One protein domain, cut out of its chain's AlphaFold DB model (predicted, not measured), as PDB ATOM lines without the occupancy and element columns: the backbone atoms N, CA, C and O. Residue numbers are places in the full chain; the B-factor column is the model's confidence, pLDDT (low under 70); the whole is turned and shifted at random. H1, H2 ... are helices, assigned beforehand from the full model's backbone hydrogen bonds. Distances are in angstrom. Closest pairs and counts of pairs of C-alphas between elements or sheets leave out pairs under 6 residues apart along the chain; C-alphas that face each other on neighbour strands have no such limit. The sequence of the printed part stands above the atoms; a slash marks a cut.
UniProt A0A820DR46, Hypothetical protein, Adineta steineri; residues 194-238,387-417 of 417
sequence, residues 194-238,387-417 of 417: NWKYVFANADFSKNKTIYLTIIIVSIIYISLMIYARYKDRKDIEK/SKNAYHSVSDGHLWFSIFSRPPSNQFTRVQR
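What this domain is: This is residues 194 to 238 and 387 to 417 of the 417 residues of the protein "Hypothetical protein" of Adineta steineri (UniProt A0A820DR46). One long helix, H2, makes the longest axis; over one side of its later half sits a small, loose head of H3, H4 and a tail with no named element, residues 406 to 417. At the other end the short helix H1 sticks out, standing free with residues 194 to 203, and of H2 itself residues 208 to 211 and 213 to 223 stand free too. The printed part has 76 residues with four named helices in the order H1, H2, H3, H4 and no named strand, class all helix. It is extended, with a radius of gyration of the C-alphas of 18.8 A, and spans 56 by 25 by 22 A.

Where its parts are: H2, residues 208 to 236, is 42.5 A long, from C-alpha 208 at (212.949, 168.852, 218.108) to C-alpha 236 at (172.823, 170.212, 204.271). H1 is residues 195 to 200. H3, residues 387 to 397, is 14.7 A long, and H4, residues 399 to 405, is 10.4 A long and ends at C-alpha 405 (178.499, 179.725, 213.629).

How they stand to each other: H2 and H4 are close but not clearly touching; their closest C-alphas, of Ala 228 and Ile 403, are 7.2 A apart. They run the same way at a steep tilt of 45 degrees. H3 and H4 touch, their closest C-alphas, of Ser 395 and Ser 402, 4.6 A apart. They run opposite ways at a steep tilt of 58 degrees. H2 and H3 are apart, and H1 is apart from H2, H3 and H4. Every O i to N i+4 pair is within hydrogen-bond range in H1 and H2, against 6 of 7 in H3 and 1 of 3 in H4, where 2 of 4 O i to N i+3 pairs are.

The domain as a whole: The C-alphas farthest apart, of Ala 200 and Ser 387, are 57.9 A apart. Residues 239 to 386 are not printed, and C-alphas 238 and 387 are 21.8 A apart across the cut. Of the links printed whole, H3 to H4 is tight and H1 to H2 short. Mean pLDDT of the printed part is 83.5, and no printed residue is under 70.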
ATOM      1  N   ASN A 194     218.849 176.262 197.744       70.69
ATOM      2  CA  ASN A 194     219.753 175.120 197.748       70.69
ATOM      3  C   ASN A 194     219.142 173.963 198.552       70.69
ATOM      4  O   ASN A 194     219.394 173.803 199.747       70.69
ATOM      5  N   TRP A 195     218.349 173.133 197.878       76.00
ATOM      6  CA  TRP A 195     217.696 171.972 198.488       76.00
ATOM      7  C   TRP A 195     218.680 170.976 199.113       76.00
ATOM      8  O   TRP A 195     218.365 170.386 200.143       76.00
ATOM      9  N   LYS A 196     219.895 170.827 198.560       75.88
ATOM     10  CA  LYS A 196     220.926 169.948 199.140       75.88
ATOM     11  C   LYS A 196     221.352 170.440 200.522       75.88
ATOM     12  O   LYS A 196     221.441 169.641 201.446       75.88
ATOM     13  N   TYR A 197     221.553 171.749 200.676       75.19
ATOM     14  CA  TYR A 197     221.861 172.356 201.972       75.19
ATOM     15  C   TYR A 197     220.692 172.233 202.956       75.19
ATOM     16  O   TYR A 197     220.905 171.872 204.113       75.19
ATOM     17  N   VAL A 198     219.460 172.496 202.506       78.06
ATOM     18  CA  VAL A 198     218.262 172.395 203.357       78.06
ATOM     19  C   VAL A 198     218.109 170.979 203.911       78.06
ATOM     20  O   VAL A 198     217.971 170.817 205.120       78.06
ATOM     21  N   PHE A 199     218.202 169.951 203.063       79.31
ATOM     22  CA  PHE A 199     218.052 168.563 203.505       79.31
ATOM     23  C   PHE A 199     219.262 168.036 204.284       79.31
ATOM     24  O   PHE A 199     219.070 167.292 205.241       79.31
ATOM     25  N   ALA A 200     220.488 168.463 203.960       77.75
ATOM     26  CA  ALA A 200     221.672 168.110 204.748       77.75
ATOM     27  C   ALA A 200     221.604 168.644 206.191       77.75
ATOM     28  O   ALA A 200     222.173 168.045 207.102       77.75
ATOM     29  N   ASN A 201     220.886 169.750 206.409       74.44
ATOM     30  CA  ASN A 201     220.692 170.353 207.728       74.44
ATOM     31  C   ASN A 201     219.319 170.043 208.356       74.44
ATOM     32  O   ASN A 201     219.037 170.499 209.468       74.44
ATOM     33  N   ALA A 202     218.474 169.250 207.692       70.25
ATOM     34  CA  ALA A 202     217.168 168.831 208.194       70.25
ATOM     35  C   ALA A 202     217.301 167.657 209.182       70.25
ATOM     36  O   ALA A 202     216.810 166.557 208.946       70.25
ATOM     37  N   ASP A 203     217.976 167.884 210.309       76.56
ATOM     38  CA  ASP A 203     218.126 166.883 211.366       76.56
ATOM     39  C   ASP A 203     217.032 167.051 212.436       76.56
ATOM     40  O   ASP A 203     216.973 168.057 213.156       76.56
ATOM     41  N   PHE A 204     216.160 166.044 212.550       71.88
ATOM     42  CA  PHE A 204     215.085 165.987 213.548       71.88
ATOM     43  C   PHE A 204     215.606 166.069 214.986       71.88
ATOM     44  O   PHE A 204     214.916 166.588 215.868       71.88
ATOM     45  N   SER A 205     216.823 165.580 215.237       77.81
ATOM     46  CA  SER A 205     217.409 165.552 216.575       77.81
ATOM     47  C   SER A 205     217.869 166.933 217.050       77.81
ATOM     48  O   SER A 205     217.744 167.233 218.240       77.81
ATOM     49  N   LYS A 206     218.326 167.789 216.124       81.06
ATOM     50  CA  LYS A 206     218.822 169.143 216.417       81.06
ATOM     51  C   LYS A 206     217.692 170.134 216.688       81.06
ATOM     52  O   LYS A 206     217.836 170.992 217.550       81.06
ATOM     53  N   ASN A 207     216.550 169.980 216.012       82.62
ATOM     54  CA  ASN A 207     215.454 170.960 216.025       82.62
ATOM     55  C   ASN A 207     214.109 170.380 216.506       82.62
ATOM     56  O   ASN A 207     213.055 170.666 215.935       82.62
ATOM     57  N   LYS A 208     214.127 169.578 217.579       87.81
ATOM     58  CA  LYS A 208     212.949 168.852 218.108       87.81
ATOM     59  C   LYS A 208     211.714 169.733 218.326       87.81
ATOM     60  O   LYS A 208     210.605 169.312 218.007       87.81
ATOM     61  N   THR A 209     211.894 170.953 218.837       88.25
ATOM     62  CA  THR A 209     210.788 171.874 219.146       88.25
ATOM     63  C   THR A 209     209.985 172.254 217.903       88.25
ATOM     64  O   THR A 209     208.762 172.287 217.968       88.25
ATOM     65  N   ILE A 210     210.651 172.485 216.765       88.56
ATOM     66  CA  ILE A 210     209.991 172.875 215.508       88.56
ATOM     67  C   ILE A 210     209.138 171.720 214.978       88.56
ATOM     68  O   ILE A 210     207.986 171.906 214.600       88.56
ATOM     69  N   TYR A 211     209.675 170.502 214.991       87.19
ATOM     70  CA  TYR A 211     208.915 169.340 214.542       87.19
ATOM     71  C   TYR A 211     207.738 169.034 215.468       87.19
ATOM     72  O   TYR A 211     206.645 168.738 214.988       87.19
ATOM     73  N   LEU A 212     207.920 169.172 216.785       91.94
ATOM     74  CA  LEU A 212     206.842 168.983 217.752       91.94
ATOM     75  C   LEU A 212     205.698 169.980 217.523       91.94
ATOM     76  O   LEU A 212     204.537 169.574 217.499       91.94
ATOM     77  N   THR A 213     206.002 171.264 217.309       94.12
ATOM     78  CA  THR A 213     204.966 172.272 217.040       94.12
ATOM     79  C   THR A 213     204.251 172.008 215.718       94.12
ATOM     80  O   THR A 213     203.023 172.054 215.690       94.12
ATOM     81  N   ILE A 214     204.974 171.649 214.650       93.06
ATOM     82  CA  ILE A 214     204.375 171.306 213.348       93.06
ATOM     83  C   ILE A 214     203.441 170.097 213.469       93.06
ATOM     84  O   ILE A 214     202.329 170.128 212.937       93.06
ATOM     85  N   ILE A 215     203.850 169.050 214.192       93.81
ATOM     86  CA  ILE A 215     203.028 167.849 214.396       93.81
ATOM     87  C   ILE A 215     201.756 168.196 215.177       93.81
ATOM     88  O   ILE A 215     200.662 167.820 214.759       93.81
ATOM     89  N   ILE A 216     201.875 168.954 216.270       96.44
ATOM     90  CA  ILE A 216     200.721 169.364 217.086       96.44
ATOM     91  C   ILE A 216     199.743 170.205 216.258       96.44
ATOM     92  O   ILE A 216     198.544 169.921 216.249       96.44
ATOM     93  N   VAL A 217     200.242 171.199 215.520       96.75
ATOM     94  CA  VAL A 217     199.411 172.044 214.649       96.75
ATOM     95  C   VAL A 217     198.732 171.205 213.564       96.75
ATOM     96  O   VAL A 217     197.541 171.387 213.314       96.75
ATOM     97  N   SER A 218     199.439 170.233 212.981       95.94
ATOM     98  CA  SER A 218     198.881 169.329 211.967       95.94
ATOM     99  C   SER A 218     197.755 168.452 212.529       95.94
ATOM    100  O   SER A 218     196.713 168.303 211.890       95.94
ATOM    101  N   ILE A 219     197.912 167.915 213.744       97.12
ATOM    102  CA  ILE A 219     196.877 167.107 214.414       97.12
ATOM    103  C   ILE A 219     195.635 167.952 214.726       97.12
ATOM    104  O   ILE A 219     194.506 167.508 214.484       97.12
ATOM    105  N   ILE A 220     195.826 169.173 215.237       95.50
ATOM    106  CA  ILE A 220     194.727 170.111 215.516       95.50
ATOM    107  C   ILE A 220     193.987 170.452 214.220       95.50
ATOM    108  O   ILE A 220     192.756 170.393 214.186       95.50
ATOM    109  N   TYR A 221     194.725 170.744 213.148       94.00
ATOM    110  CA  TYR A 221     194.158 171.054 211.840       94.00
ATOM    111  C   TYR A 221     193.296 169.904 211.300       94.00
ATOM    112  O   TYR A 221     192.132 170.119 210.966       94.00
ATOM    113  N   ILE A 222     193.815 168.669 211.292       95.81
ATOM    114  CA  ILE A 222     193.070 167.490 210.815       95.81
ATOM    115  C   ILE A 222     191.807 167.262 211.658       95.81
ATOM    116  O   ILE A 222     190.731 167.005 211.116       95.81
ATOM    117  N   SER A 223     191.906 167.410 212.981       94.75
ATOM    118  CA  SER A 223     190.764 167.239 213.891       94.75
ATOM    119  C   SER A 223     189.658 168.270 213.630       94.75
ATOM    120  O   SER A 223     188.478 167.913 213.539       94.75
ATOM    121  N   LEU A 224     190.028 169.543 213.449       92.38
ATOM    122  CA  LEU A 224     189.094 170.613 213.090       92.38
ATOM    123  C   LEU A 224     188.497 170.406 211.694       92.38
ATOM    124  O   LEU A 224     187.298 170.618 211.519       92.38
ATOM    125  N   MET A 225     189.285 169.927 210.730       93.31
ATOM    126  CA  MET A 225     188.814 169.625 209.376       93.31
ATOM    127  C   MET A 225     187.742 168.524 209.382       93.31
ATOM    128  O   MET A 225     186.696 168.669 208.742       93.31
ATOM    129  N   ILE A 226     187.954 167.446 210.146       95.06
ATOM    130  CA  ILE A 226     186.974 166.359 210.308       95.06
ATOM    131  C   ILE A 226     185.689 166.892 210.958       95.06
ATOM    132  O   ILE A 226     184.588 166.626 210.461       95.06
ATOM    133  N   TYR A 227     185.814 167.687 212.026       94.06
ATOM    134  CA  TYR A 227     184.676 168.339 212.682       94.06
ATOM    135  C   TYR A 227     183.890 169.240 211.716       94.06
ATOM    136  O   TYR A 227     182.663 169.130 211.626       94.06
ATOM    137  N   ALA A 228     184.586 170.105 210.977       92.69
ATOM    138  CA  ALA A 228     183.995 171.046 210.035       92.69
ATOM    139  C   ALA A 228     183.223 170.307 208.936       92.69
ATOM    140  O   ALA A 228     182.052 170.611 208.692       92.69
ATOM    141  N   ARG A 229     183.823 169.258 208.361       92.50
ATOM    142  CA  ARG A 229     183.191 168.424 207.329       92.50
ATOM    143  C   ARG A 229     181.945 167.707 207.846       92.50
ATOM    144  O   ARG A 229     180.927 167.659 207.153       92.50
ATOM    145  N   TYR A 230     181.991 167.185 209.071       92.81
ATOM    146  CA  TYR A 230     180.827 166.577 209.714       92.81
ATOM    147  C   TYR A 230     179.691 167.588 209.926       92.81
ATOM    148  O   TYR A 230     178.527 167.288 209.645       92.81
ATOM    149  N   LYS A 231     180.011 168.799 210.397       91.38
ATOM    150  CA  LYS A 231     179.022 169.866 210.609       91.38
ATOM    151  C   LYS A 231     178.423 170.380 209.308       91.38
ATOM    152  O   LYS A 231     177.215 170.588 209.260       91.38
ATOM    153  N   ASP A 232     179.223 170.521 208.257       90.38
ATOM    154  CA  ASP A 232     178.723 170.922 206.943       90.38
ATOM    155  C   ASP A 232     177.751 169.893 206.365       90.38
ATOM    156  O   ASP A 232     176.690 170.281 205.877       90.38
ATOM    157  N   ARG A 233     178.033 168.590 206.512       89.38
ATOM    158  CA  ARG A 233     177.095 167.531 206.103       89.38
ATOM    159  C   ARG A 233     175.765 167.617 206.858       89.38
ATOM    160  O   ARG A 233     174.711 167.534 206.237       89.38
ATOM    161  N   LYS A 234     175.808 167.852 208.173       87.50
ATOM    162  CA  LYS A 234     174.600 168.040 208.995       87.50
ATOM    163  C   LYS A 234     173.808 169.303 208.662       87.50
ATOM    164  O   LYS A 234     172.607 169.343 208.903       87.50
ATOM    165  N   ASP A 235     174.453 170.350 208.160       86.44
ATOM    166  CA  ASP A 235     173.741 171.565 207.764       86.44
ATOM    167  C   ASP A 235     173.018 171.403 206.426       86.44
ATOM    168  O   ASP A 235     171.947 171.981 206.264       86.44
ATOM    169  N   ILE A 236     173.528 170.564 205.515       84.25
ATOM    170  CA  ILE A 236     172.823 170.212 204.271       84.25
ATOM    171  C   ILE A 236     171.474 169.555 204.586       84.25
ATOM    172  O   ILE A 236     170.474 169.896 203.962       84.25
ATOM    173  N   GLU A 237     171.414 168.696 205.607       83.56
ATOM    174  CA  GLU A 237     170.167 168.054 206.057       83.56
ATOM    175  C   GLU A 237     169.116 169.063 206.557       83.56
ATOM    176  O   GLU A 237     167.924 168.767 206.560       83.56
ATOM    177  N   LYS A 238     169.524 170.273 206.963       81.44
ATOM    178  CA  LYS A 238     168.604 171.337 207.402       81.44
ATOM    179  C   LYS A 238     168.067 172.173 206.240       81.44
ATOM    180  O   LYS A 238     167.071 172.874 206.409       81.44
ATOM    181  N   SER A 387     169.882 192.862 215.602       71.75
ATOM    182  CA  SER A 387     169.809 191.406 215.778       71.75
ATOM    183  C   SER A 387     170.058 190.643 214.472       71.75
ATOM    184  O   SER A 387     170.518 189.496 214.492       71.75
ATOM    185  N   LYS A 388     169.733 191.238 213.319       73.19
ATOM    186  CA  LYS A 388     170.011 190.687 211.989       73.19
ATOM    187  C   LYS A 388     171.487 190.840 211.614       73.19
ATOM    188  O   LYS A 388     172.124 189.841 211.281       73.19
ATOM    189  N   ASN A 389     172.034 192.047 211.730       75.81
ATOM    190  CA  ASN A 389     173.397 192.370 211.311       75.81
ATOM    191  C   ASN A 389     174.455 191.794 212.253       75.81
ATOM    192  O   ASN A 389     175.467 191.298 211.773       75.81
ATOM    193  N   ALA A 390     174.225 191.783 213.569       75.38
ATOM    194  CA  ALA A 390     175.164 191.195 214.525       75.38
ATOM    195  C   ALA A 390     175.354 189.694 214.271       75.38
ATOM    196  O   ALA A 390     176.479 189.201 214.274       75.38
ATOM    197  N   TYR A 391     174.268 188.972 213.974       72.06
ATOM    198  CA  TYR A 391     174.361 187.559 213.610       72.06
ATOM    199  C   TYR A 391     175.141 187.363 212.309       72.06
ATOM    200  O   TYR A 391     176.052 186.540 212.263       72.06
ATOM    201  N   HIS A 392     174.818 188.126 211.265       73.00
ATOM    202  CA  HIS A 392     175.503 188.009 209.978       73.00
ATOM    203  C   HIS A 392     176.994 188.375 210.085       73.00
ATOM    204  O   HIS A 392     177.847 187.675 209.552       73.00
ATOM    205  N   SER A 393     177.327 189.430 210.829       76.19
ATOM    206  CA  SER A 393     178.707 189.876 211.049       76.19
ATOM    207  C   SER A 393     179.544 188.824 211.787       76.19
ATOM    208  O   SER A 393     180.652 188.507 211.366       76.19
ATOM    209  N   VAL A 394     178.998 188.197 212.834       75.69
ATOM    210  CA  VAL A 394     179.717 187.144 213.575       75.69
ATOM    211  C   VAL A 394     179.807 185.839 212.775       75.69
ATOM    212  O   VAL A 394     180.849 185.187 212.782       75.69
ATOM    213  N   SER A 395     178.730 185.453 212.086       73.69
ATOM    214  CA  SER A 395     178.645 184.155 211.400       73.69
ATOM    215  C   SER A 395     179.338 184.105 210.038       73.69
ATOM    216  O   SER A 395     179.820 183.037 209.651       73.69
ATOM    217  N   ASP A 396     179.432 185.238 209.339       73.81
ATOM    218  CA  ASP A 396     180.069 185.334 208.021       73.81
ATOM    219  C   ASP A 396     181.261 186.295 207.982       73.81
ATOM    220  O   ASP A 396     182.189 186.058 207.218       73.81
ATOM    221  N   GLY A 397     181.277 187.350 208.801       71.50
ATOM    222  CA  GLY A 397     182.337 188.369 208.764       71.50
ATOM    223  C   GLY A 397     183.602 188.009 209.547       71.50
ATOM    224  O   GLY A 397     184.686 188.476 209.205       71.50
ATOM    225  N   HIS A 398     183.504 187.178 210.587       80.19
ATOM    226  CA  HIS A 398     184.649 186.869 211.442       80.19
ATOM    227  C   HIS A 398     185.245 185.492 211.137       80.19
ATOM    228  O   HIS A 398     184.700 184.485 211.583       80.19
ATOM    229  N   LEU A 399     186.421 185.446 210.497       78.44
ATOM    230  CA  LEU A 399     187.120 184.223 210.050       78.44
ATOM    231  C   LEU A 399     187.000 183.046 211.040       78.44
ATOM    232  O   LEU A 399     186.434 182.010 210.705       78.44
ATOM    233  N   TRP A 400     187.388 183.245 212.303       76.44
ATOM    234  CA  TRP A 400     187.364 182.184 213.320       76.44
ATOM    235  C   TRP A 400     185.964 181.768 213.810       76.44
ATOM    236  O   TRP A 400     185.656 180.579 213.871       76.44
ATOM    237  N   PHE A 401     185.080 182.714 214.154       79.56
ATOM    238  CA  PHE A 401     183.722 182.383 214.616       79.56
ATOM    239  C   PHE A 401     182.847 181.818 213.500       79.56
ATOM    240  O   PHE A 401     181.928 181.034 213.767       79.56
ATOM    241  N   SER A 402     183.159 182.166 212.257       81.62
ATOM    242  CA  SER A 402     182.464 181.699 211.069       81.62
ATOM    243  C   SER A 402     182.577 180.176 210.888       81.62
ATOM    244  O   SER A 402     181.659 179.566 210.343       81.62
ATOM    245  N   ILE A 403     183.620 179.530 211.430       85.44
ATOM    246  CA  ILE A 403     183.773 178.064 211.446       85.44
ATOM    247  C   ILE A 403     182.704 177.420 212.345       85.44
ATOM    248  O   ILE A 403     182.087 176.415 211.994       85.44
ATOM    249  N   PHE A 404     182.412 178.021 213.498       83.25
ATOM    250  CA  PHE A 404     181.475 177.449 214.472       83.25
ATOM    251  C   PHE A 404     180.023 177.878 214.245       83.25
ATOM    252  O   PHE A 404     179.099 177.127 214.561       83.25
ATOM    253  N   SER A 405     179.812 179.070 213.687       77.44
ATOM    254  CA  SER A 405     178.499 179.725 213.629       77.44
ATOM    255  C   SER A 405     177.960 179.978 212.216       77.44
ATOM    256  O   SER A 405     176.920 180.629 212.094       77.44
ATOM    257  N   ARG A 406     178.603 179.417 211.175       83.06
ATOM    258  CA  ARG A 406     178.163 179.478 209.764       83.06
ATOM    259  C   ARG A 406     176.646 179.256 209.623       83.06
ATOM    260  O   ARG A 406     176.140 178.248 210.133       83.06
ATOM    261  N   PRO A 407     175.930 180.126 208.887       76.94
ATOM    262  CA  PRO A 407     174.539 179.887 208.544       76.94
ATOM    263  C   PRO A 407     174.450 178.798 207.458       76.94
ATOM    264  O   PRO A 407     175.205 178.850 206.484       76.94
ATOM    265  N   PRO A 408     173.511 177.836 207.559       75.81
ATOM    266  CA  PRO A 408     173.382 176.754 206.579       75.81
ATOM    267  C   PRO A 408     173.217 177.233 205.131       75.81
ATOM    268  O   PRO A 408     173.629 176.540 204.211       75.81
ATOM    269  N   SER A 409     172.643 178.420 204.917       71.69
ATOM    270  CA  SER A 409     172.391 178.985 203.589       71.69
ATOM    271  C   SER A 409     173.630 179.524 202.866       71.69
ATOM    272  O   SER A 409     173.526 179.838 201.682       71.69
ATOM    273  N   ASN A 410     174.775 179.695 203.539       78.81
ATOM    274  CA  ASN A 410     175.976 180.238 202.895       78.81
ATOM    275  C   ASN A 410     176.592 179.207 201.933       78.81
ATOM    276  O   ASN A 410     176.641 178.022 202.250       78.81
ATOM    277  N   GLN A 411     177.094 179.642 200.780       79.94
ATOM    278  CA  GLN A 411     177.744 178.767 199.799       79.94
ATOM    279  C   GLN A 411     179.141 178.301 200.239       79.94
ATOM    280  O   GLN A 411     179.531 177.179 199.924       79.94
ATOM    281  N   PHE A 412     179.875 179.114 201.007       83.94
ATOM    282  CA  PHE A 412     181.198 178.739 201.512       83.94
ATOM    283  C   PHE A 412     181.087 177.741 202.664       83.94
ATOM    284  O   PHE A 412     180.359 177.980 203.630       83.94
ATOM    285  N   THR A 413     181.819 176.634 202.568       86.69
ATOM    286  CA  THR A 413     181.875 175.570 203.587       86.69
ATOM    287  C   THR A 413     182.759 175.969 204.773       86.69
ATOM    288  O   THR A 413     183.619 176.838 204.648       86.69
ATOM    289  N   ARG A 414     182.583 175.325 205.933       88.88
ATOM    290  CA  ARG A 414     183.474 175.510 207.095       88.88
ATOM    291  C   ARG A 414     184.882 174.997 206.845       88.88
ATOM    292  O   ARG A 414     185.775 175.401 207.559       88.88
ATOM    293  N   VAL A 415     185.057 174.080 205.893       87.75
ATOM    294  CA  VAL A 415     186.372 173.541 205.506       87.75
ATOM    295  C   VAL A 415     187.148 174.522 204.620       87.75
ATOM    296  O   VAL A 415     188.371 174.510 204.625       87.75
ATOM    297  N   GLN A 416     186.445 175.350 203.839       85.69
ATOM    298  CA  GLN A 416     187.056 176.413 203.028       85.69
ATOM    299  C   GLN A 416     187.427 177.655 203.849       85.69
ATOM    300  O   GLN A 416     188.217 178.467 203.378       85.69
ATOM    301  N   ARG A 417     186.804 177.819 205.021       82.88
ATOM    302  CA  ARG A 417     187.088 178.869 206.004       82.88
ATOM    303  C   ARG A 417     188.203 178.404 206.926       82.88
ATOM    304  O   ARG A 417     189.048 179.257 207.264       82.88
TER     305      ARG A 417